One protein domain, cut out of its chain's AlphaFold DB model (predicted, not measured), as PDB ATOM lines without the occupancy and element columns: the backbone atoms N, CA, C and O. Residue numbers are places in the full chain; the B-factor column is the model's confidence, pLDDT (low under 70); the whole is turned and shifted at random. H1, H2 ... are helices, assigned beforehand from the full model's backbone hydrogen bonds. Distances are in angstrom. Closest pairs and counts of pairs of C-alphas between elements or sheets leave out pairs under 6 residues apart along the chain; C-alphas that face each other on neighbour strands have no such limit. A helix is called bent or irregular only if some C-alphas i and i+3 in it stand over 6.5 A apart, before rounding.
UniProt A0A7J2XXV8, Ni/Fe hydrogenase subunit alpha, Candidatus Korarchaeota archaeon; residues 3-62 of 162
ATOM      1  N   LEU A   3     147.377 228.757 217.163       97.12
ATOM      2  CA  LEU A   3     148.600 228.144 217.701       97.12
ATOM      3  C   LEU A   3     148.943 228.648 219.107       97.12
ATOM      4  O   LEU A   3     149.271 227.862 219.989       97.12
ATOM      5  N   ALA A   4     148.843 229.959 219.332       96.00
ATOM      6  CA  ALA A   4     149.139 230.548 220.636       96.00
ATOM      7  C   ALA A   4     148.124 230.097 221.696       96.00
ATOM      8  O   ALA A   4     148.521 229.737 222.802       96.00
ATOM      9  N   ARG A   5     146.828 230.070 221.356       97.06
ATOM     10  CA  ARG A   5     145.776 229.606 222.270       97.06
ATOM     11  C   ARG A   5     145.955 228.142 222.635       97.06
ATOM     12  O   ARG A   5     145.926 227.835 223.825       97.06
ATOM     13  N   LEU A   6     146.187 227.288 221.638       97.06
ATOM     14  CA  LEU A   6     146.422 225.859 221.807       97.06
ATOM     15  C   LEU A   6     147.584 225.604 222.769       97.06
ATOM     16  O   LEU A   6     147.415 224.899 223.755       97.06
ATOM     17  N   LEU A   7     148.739 226.231 222.534       95.75
ATOM     18  CA  LEU A   7     149.937 226.009 223.348       95.75
ATOM     19  C   LEU A   7     149.808 226.567 224.772       95.75
ATOM     20  O   LEU A   7     150.271 225.943 225.723       95.75
ATOM     21  N   LEU A   8     149.172 227.731 224.942       96.62
ATOM     22  CA  LEU A   8     148.987 228.345 226.263       96.62
ATOM     23  C   LEU A   8     147.882 227.668 227.085       96.62
ATOM     24  O   LEU A   8     147.894 227.749 228.312       96.62
ATOM     25  N   ASN A   9     146.921 227.019 226.425       96.31
ATOM     26  CA  ASN A   9     145.738 226.444 227.060       96.31
ATOM     27  C   ASN A   9     145.567 224.944 226.779       96.31
ATOM     28  O   ASN A   9     144.460 224.441 226.946       96.31
ATOM     29  N   GLU A  10     146.625 224.210 226.416       94.75
ATOM     30  CA  GLU A  10     146.529 222.781 226.056       94.75
ATOM     31  C   GLU A  10     145.822 221.941 227.134       94.75
ATOM     32  O   GLU A  10     145.057 221.031 226.835       94.75
ATOM     33  N   LYS A  11     145.992 222.314 228.409       96.00
ATOM     34  CA  LYS A  11     145.371 221.648 229.565       96.00
ATOM     35  C   LYS A  11     143.850 221.817 229.645       96.00
ATOM     36  O   LYS A  11     143.218 221.106 230.416       96.00
ATOM     37  N   LYS A  12     143.280 222.779 228.912       95.81
ATOM     38  CA  LYS A  12     141.835 223.046 228.855       95.81
ATOM     39  C   LYS A  12     141.132 222.276 227.735       95.81
ATOM     40  O   LYS A  12     139.909 222.327 227.666       95.81
ATOM     41  N   LEU A  13     141.877 221.597 226.858       97.19
ATOM     42  CA  LEU A  13     141.281 220.709 225.863       97.19
ATOM     43  C   LEU A  13     140.666 219.486 226.546       97.19
ATOM     44  O   LEU A  13     141.173 218.999 227.559       97.19
ATOM     45  N   TYR A  14     139.604 218.959 225.951       98.00
ATOM     46  CA  TYR A  14     138.951 217.714 226.348       98.00
ATOM     47  C   TYR A  14     138.329 217.036 225.119       98.00
ATOM     48  O   TYR A  14     138.331 217.610 224.028       98.00
ATOM     49  N   GLY A  15     137.847 215.804 225.307       97.00
ATOM     50  CA  GLY A  15     137.231 214.995 224.255       97.00
ATOM     51  C   GLY A  15     138.133 214.796 223.033       97.00
ATOM     52  O   GLY A  15     139.360 214.868 223.118       97.00
ATOM     53  N   GLU A  16     137.501 214.601 221.877       96.94
ATOM     54  CA  GLU A  16     138.176 214.397 220.587       96.94
ATOM     55  C   GLU A  16     139.195 215.493 220.219       96.94
ATOM     56  O   GLU A  16     140.219 215.188 219.605       96.94
ATOM     57  N   ALA A  17     138.983 216.762 220.599       97.50
ATOM     58  CA  ALA A  17     139.970 217.815 220.353       97.50
ATOM     59  C   ALA A  17     141.283 217.580 221.114       97.50
ATOM     60  O   ALA A  17     142.365 217.826 220.571       97.50
ATOM     61  N   LYS A  18     141.208 217.077 222.353       97.81
ATOM     62  CA  LYS A  18     142.395 216.716 223.136       97.81
ATOM     63  C   LYS A  18     143.113 215.517 222.528       97.81
ATOM     64  O   LYS A  18     144.322 215.584 222.336       97.81
ATOM     65  N   GLU A  19     142.377 214.470 222.173       97.88
ATOM     66  CA  GLU A  19     142.933 213.266 221.538       97.88
ATOM     67  C   GLU A  19     143.609 213.602 220.196       97.88
ATOM     68  O   GLU A  19     144.727 213.165 219.904       97.88
ATOM     69  N   SER A  20     142.972 214.466 219.402       97.19
ATOM     70  CA  SER A  20     143.527 214.976 218.145       97.19
ATOM     71  C   SER A  20     144.803 215.784 218.375       97.19
ATOM     72  O   SER A  20     145.779 215.607 217.648       97.19
ATOM     73  N   TYR A  21     144.837 216.645 219.395       97.19
ATOM     74  CA  TYR A  21     146.053 217.375 219.746       97.19
ATOM     75  C   TYR A  21     147.176 216.439 220.197       97.19
ATOM     76  O   TYR A  21     148.299 216.581 219.723       97.19
ATOM     77  N   GLU A  22     146.886 215.468 221.062       97.06
ATOM     78  CA  GLU A  22     147.874 214.508 221.561       97.06
ATOM     79  C   GLU A  22     148.474 213.669 220.423       97.06
ATOM     80  O   GLU A  22     149.694 213.534 220.349       97.06
ATOM     81  N   SER A  23     147.652 213.199 219.478       97.06
ATOM     82  CA  SER A  23     148.128 212.440 218.308       97.06
ATOM     83  C   SER A  23     148.937 213.274 217.304       97.06
ATOM     84  O   SER A  23     149.774 212.739 216.577       97.06
ATOM     85  N   LEU A  24     148.711 214.591 217.255       95.94
ATOM     86  CA  LEU A  24     149.402 215.515 216.352       95.94
ATOM     87  C   LEU A  24     150.500 216.328 217.043       95.94
ATOM     88  O   LEU A  24     151.120 217.167 216.388       95.94
ATOM     89  N   ARG A  25     150.761 216.096 218.334       94.62
ATOM     90  CA  ARG A  25     151.617 216.955 219.160       94.62
ATOM     91  C   ARG A  25     153.015 217.129 218.578       94.62
ATOM     92  O   ARG A  25     153.503 218.252 218.494       94.62
ATOM     93  N   ASP A  26     153.601 216.049 218.067       95.44
ATOM     94  CA  ASP A  26     154.933 216.059 217.444       95.44
ATOM     95  C   ASP A  26     154.988 216.852 216.123       95.44
ATOM     96  O   ASP A  26     156.064 217.189 215.629       95.44
ATOM     97  N   ARG A  27     153.829 217.177 215.535       94.75
ATOM     98  CA  ARG A  27     153.695 217.974 214.303       94.75
ATOM     99  C   ARG A  27     153.423 219.458 214.578       94.75
ATOM    100  O   ARG A  27     153.365 220.252 213.634       94.75
ATOM    101  N   VAL A  28     153.247 219.849 215.840       95.75
ATOM    102  CA  VAL A  28     153.010 221.235 216.258       95.75
ATOM    103  C   VAL A  28     154.328 221.845 216.745       95.75
ATOM    104  O   VAL A  28     154.769 221.575 217.856       95.75
ATOM    105  N   ASP A  29     154.953 222.703 215.932       95.69
ATOM    106  CA  ASP A  29     156.140 223.471 216.335       95.69
ATOM    107  C   ASP A  29     155.744 224.936 216.607       95.69
ATOM    108  O   ASP A  29     155.269 225.617 215.691       95.69
ATOM    109  N   PRO A  30     155.972 225.477 217.820       93.50
ATOM    110  CA  PRO A  30     155.696 226.883 218.140       93.50
ATOM    111  C   PRO A  30     156.440 227.892 217.251       93.50
ATOM    112  O   PRO A  30     156.040 229.053 217.154       93.50
ATOM    113  N   ARG A  31     157.541 227.481 216.613       92.62
ATOM    114  CA  ARG A  31     158.364 228.314 215.722       92.62
ATOM    115  C   ARG A  31     157.990 228.139 214.252       92.62
ATOM    116  O   ARG A  31     158.621 228.747 213.392       92.62
ATOM    117  N   ASN A  32     156.987 227.318 213.949       94.69
ATOM    118  CA  ASN A  32     156.514 227.103 212.595       94.69
ATOM    119  C   ASN A  32     155.147 227.781 212.394       94.69
ATOM    120  O   ASN A  32     154.142 227.290 212.912       94.69
ATOM    121  N   PRO A  33     155.059 228.862 211.596       94.75
ATOM    122  CA  PRO A  33     153.786 229.517 211.301       94.75
ATOM    123  C   PRO A  33     152.725 228.570 210.726       94.75
ATOM    124  O   PRO A  33     151.542 228.733 211.005       94.75
ATOM    125  N   PHE A  34     153.129 227.533 209.983       96.81
ATOM    126  CA  PHE A  34     152.208 226.554 209.402       96.81
ATOM    127  C   PHE A  34     151.542 225.648 210.446       96.81
ATOM    128  O   PHE A  34     150.462 225.117 210.182       96.81
ATOM    129  N   SER A  35     152.111 225.515 211.651       97.44
ATOM    130  CA  SER A  35     151.457 224.807 212.759       97.44
ATOM    131  C   SER A  35     150.186 225.520 213.233       97.44
ATOM    132  O   SER A  35     149.335 224.885 213.851       97.44
ATOM    133  N   ASN A  36     149.986 226.795 212.875       97.38
ATOM    134  CA  ASN A  36     148.717 227.485 213.099       97.38
ATOM    135  C   ASN A  36     147.551 226.849 212.333       97.38
ATOM    136  O   ASN A  36     146.456 226.799 212.877       97.38
ATOM    137  N   ASN A  37     147.779 226.276 211.147       97.56
ATOM    138  CA  ASN A  37     146.725 225.587 210.393       97.56
ATOM    139  C   ASN A  37     146.277 224.299 211.105       97.56
ATOM    140  O   ASN A  37     145.087 224.007 211.179       97.56
ATOM    141  N   ILE A  38     147.232 223.545 211.668       97.31
ATOM    142  CA  ILE A  38     146.936 222.355 212.482       97.31
ATOM    143  C   ILE A  38     146.166 222.772 213.736       97.31
ATOM    144  O   ILE A  38     145.143 222.176 214.062       97.31
ATOM    145  N   ALA A  39     146.617 223.837 214.403       97.69
ATOM    146  CA  ALA A  39     145.933 224.364 215.574       97.69
ATOM    147  C   ALA A  39     144.507 224.838 215.256       97.69
ATOM    148  O   ALA A  39     143.603 224.558 216.032       97.69
ATOM    149  N   GLN A  40     144.277 225.485 214.108       97.94
ATOM    150  CA  GLN A  40     142.936 225.868 213.657       97.94
ATOM    151  C   GLN A  40     142.042 224.648 213.421       97.94
ATOM    152  O   GLN A  40     140.881 224.675 213.811       97.94
ATOM    153  N   ALA A  41     142.562 223.567 212.833       97.44
ATOM    154  CA  ALA A  41     141.793 222.335 212.654       97.44
ATOM    155  C   ALA A  41     141.372 221.715 214.000       97.44
ATOM    156  O   ALA A  41     140.217 221.326 214.162       97.44
ATOM    157  N   ILE A  42     142.279 221.690 214.982       97.94
ATOM    158  CA  ILE A  42     141.973 221.240 216.350       97.94
ATOM    159  C   ILE A  42     140.948 222.173 217.011       97.94
ATOM    160  O   ILE A  42     140.003 221.704 217.643       97.94
ATOM    161  N   GLU A  43     141.091 223.491 216.845       97.75
ATOM    162  CA  GLU A  43     140.135 224.463 217.380       97.75
ATOM    163  C   GLU A  43     138.752 224.356 216.744       97.75
ATOM    164  O   GLU A  43     137.768 224.589 217.439       97.75
ATOM    165  N   LEU A  44     138.641 224.002 215.461       97.94
ATOM    166  CA  LEU A  44     137.344 223.770 214.822       97.94
ATOM    167  C   LEU A  44     136.609 222.610 215.496       97.94
ATOM    168  O   LEU A  44     135.441 222.758 215.847       97.94
ATOM    169  N   LEU A  45     137.310 221.499 215.742       97.50
ATOM    170  CA  LEU A  45     136.757 220.358 216.468       97.50
ATOM    171  C   LEU A  45     136.343 220.754 217.890       97.50
ATOM    172  O   LEU A  45     135.190 220.558 218.271       97.50
ATOM    173  N   TYR A  46     137.241 221.413 218.629       98.06
ATOM    174  CA  TYR A  46     136.945 221.924 219.970       98.06
ATOM    175  C   TYR A  46     135.735 222.866 219.983       98.06
ATOM    176  O   TYR A  46     134.893 222.776 220.869       98.06
ATOM    177  N   SER A  47     135.626 223.769 219.006       97.31
ATOM    178  CA  SER A  47     134.546 224.761 218.948       97.31
ATOM    179  C   SER A  47     133.189 224.102 218.743       97.31
ATOM    180  O   SER A  47     132.215 224.527 219.358       97.31
ATOM    181  N   VAL A  48     133.124 223.055 217.913       98.00
ATOM    182  CA  VAL A  48     131.896 222.275 217.717       98.00
ATOM    183  C   VAL A  48     131.531 221.529 218.999       98.00
ATOM    184  O   VAL A  48     130.396 221.639 219.449       98.00
ATOM    185  N   GLN A  49     132.491 220.842 219.627       97.50
ATOM    186  CA  GLN A  49     132.261 220.138 220.895       97.50
ATOM    187  C   GLN A  49     131.770 221.092 221.987       97.50
ATOM    188  O   GLN A  49     130.749 220.850 222.625       97.50
ATOM    189  N   ARG A  50     132.444 222.235 222.142       97.88
ATOM    190  CA  ARG A  50     132.076 223.237 223.139       97.88
ATOM    191  C   ARG A  50     130.709 223.858 222.862       97.88
ATOM    192  O   ARG A  50     130.008 224.193 223.811       97.88
ATOM    193  N   ALA A  51     130.334 224.032 221.594       98.00
ATOM    194  CA  ALA A  51     129.010 224.522 221.232       98.00
ATOM    195  C   ALA A  51     127.911 223.543 221.662       98.00
ATOM    196  O   ALA A  51     126.909 223.994 222.209       98.00
ATOM    197  N   VAL A  52     128.119 222.234 221.477       97.94
ATOM    198  CA  VAL A  52     127.188 221.198 221.959       97.94
ATOM    199  C   VAL A  52     127.043 221.276 223.479       97.94
ATOM    200  O   VAL A  52     125.926 221.437 223.950       97.94
ATOM    201  N   ASP A  53     128.146 221.317 224.234       97.38
ATOM    202  CA  ASP A  53     128.078 221.413 225.704       97.38
ATOM    203  C   ASP A  53     127.335 222.665 226.194       97.38
ATOM    204  O   ASP A  53     126.657 222.639 227.219       97.38
ATOM    205  N   ILE A  54     127.501 223.793 225.493       96.44
ATOM    206  CA  ILE A  54     126.789 225.035 225.817       96.44
ATOM    207  C   ILE A  54     125.294 224.874 225.533       96.44
ATOM    208  O   ILE A  54     124.484 225.302 226.348       96.44
ATOM    209  N   ILE A  55     124.927 224.278 224.395       96.44
ATOM    210  CA  ILE A  55     123.526 224.038 224.035       96.44
ATOM    211  C   ILE A  55     122.875 223.104 225.055       96.44
ATOM    212  O   ILE A  55     121.820 223.447 225.580       96.44
ATOM    213  N   ASP A  56     123.514 221.981 225.373       96.69
ATOM    214  CA  ASP A  56     122.994 221.011 226.336       96.69
ATOM    215  C   ASP A  56     122.844 221.648 227.722       96.69
ATOM    216  O   ASP A  56     121.778 221.556 228.324       96.69
ATOM    217  N   GLY A  57     123.840 222.417 228.180       95.62
ATOM    218  CA  GLY A  57     123.740 223.164 229.437       95.62
ATOM    219  C   GLY A  57     122.580 224.168 229.460       95.62
ATOM    220  O   GLY A  57     121.864 224.258 230.455       95.62
ATOM    221  N   LEU A  58     122.342 224.889 228.358       93.50
ATOM    222  CA  LEU A  58     121.205 225.815 228.241       93.50
ATOM    223  C   LEU A  58     119.852 225.089 228.227       93.50
ATOM    224  O   LEU A  58     118.866 225.617 228.746       93.50
ATOM    225  N   LEU A  59     119.786 223.903 227.619       93.88
ATOM    226  CA  LEU A  59     118.579 223.077 227.596       93.88
ATOM    227  C   LEU A  59     118.287 222.469 228.975       93.88
ATOM    228  O   LEU A  59     117.127 222.468 229.388       93.88
ATOM    229  N   ASP A  60     119.320 222.025 229.692       95.44
ATOM    230  CA  ASP A  60     119.216 221.442 231.033       95.44
ATOM    231  C   ASP A  60     118.824 222.481 232.095       95.44
ATOM    232  O   ASP A  60     117.956 222.224 232.933       95.44
ATOM    233  N   GLU A  61     119.433 223.673 232.066       91.75
ATOM    234  CA  GLU A  61     119.094 224.771 232.987       91.75
ATOM    235  C   GLU A  61     117.731 225.412 232.677       91.75
ATOM    236  O   GLU A  61     117.125 226.050 233.550       91.75
ATOM    237  N   GLY A  62     117.251 225.232 231.444       90.31
ATOM    238  CA  GLY A  62     116.073 225.885 230.893       90.31
ATOM    239  C   GLY A  62     116.358 227.321 230.443       90.31
ATOM    240  O   GLY A  62     117.025 228.101 231.124       90.31
TER     241      GLY A  62
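Overview. This is residues 3 to 62 of the 162 residues of the protein "Ni/Fe hydrogenase subunit alpha" of Candidatus Korarchaeota archaeon (UniProt A0A7J2XXV8). What would one see first? A short, irregular helix, H1, and a second one, H2, pack on the first part of one long helix, H3, whose far part, residues 51 to 61, sticks out as a free arm. H2 and H3 make a helical hairpin, nearly side by side, while H1 crosses H3 at a slant near the start of H3. What is it built of? The printed part has 60 residues with three named helices, in the order H1, H2, H3, and no named strand; its class is all helix. How compact is it? The whole is loose, with a radius of gyration of the C-alphas of 13.1 A, and the C-alphas span 45 by 17 by 16 A, the free arm adding to the length.

Arrangement. How does H1, residues 3 to 12, stand to H3, residues 35 to 61? They touch, H3 with residues 35 to 43 alone, and the closest C-alphas are those of Leu 3 and Asn 36, 4.7 A apart. They run the same way at a steep tilt of 43 degrees. Where does H2, residues 15 to 27, stand? H2 and H1 are close but not clearly touching: the closest C-alphas, those of Glu 10 and Lys 18, are 7.9 A apart, and the tilt is a steep 49 degrees, opposite ways. H2 and H3 touch and form a hairpin, opposite ways at a shallow tilt of 11 degrees, with the C-alphas of Ala 17 and Tyr 46 closest at 5.1 A. What do the helix backbones show? Every O i to N i+4 pair is within hydrogen-bond range in H3, against 4 of 6 in H1 and 7 of 9 in H2.

Along the chain. Where is H1? It begins at C-alpha 3, at (148.600, 228.144, 217.701), and measures 14.0 A from first to last C-alpha. It is irregular: C-alphas 8 and 11 are 8.3 A apart. Where is H2? It begins at C-alpha 15, at (137.231, 214.995, 224.255), and measures 19.5 A from first to last C-alpha. It is irregular too: C-alphas 23 and 26 are 7.8 A apart. Where does H3 end? It measures 38.2 A and ends at C-alpha 61, at (119.094, 224.771, 232.987).

Size, cuts and confidence. How large is it? The two C-alphas farthest apart, those of Arg 31 and Gly 62, are 45.0 A apart. Without residues 51 to 62, which stand free, the body has 48 residues and spans 27 by 16 by 15 A. How are the helices linked? The link from H1 to H2 is tight, with 2 residues, and that from H2 to H3 is short, with 7; the printed part has no cut. Is the model confident? The mean pLDDT of the printed part is 96.4, and no printed residue is under 70.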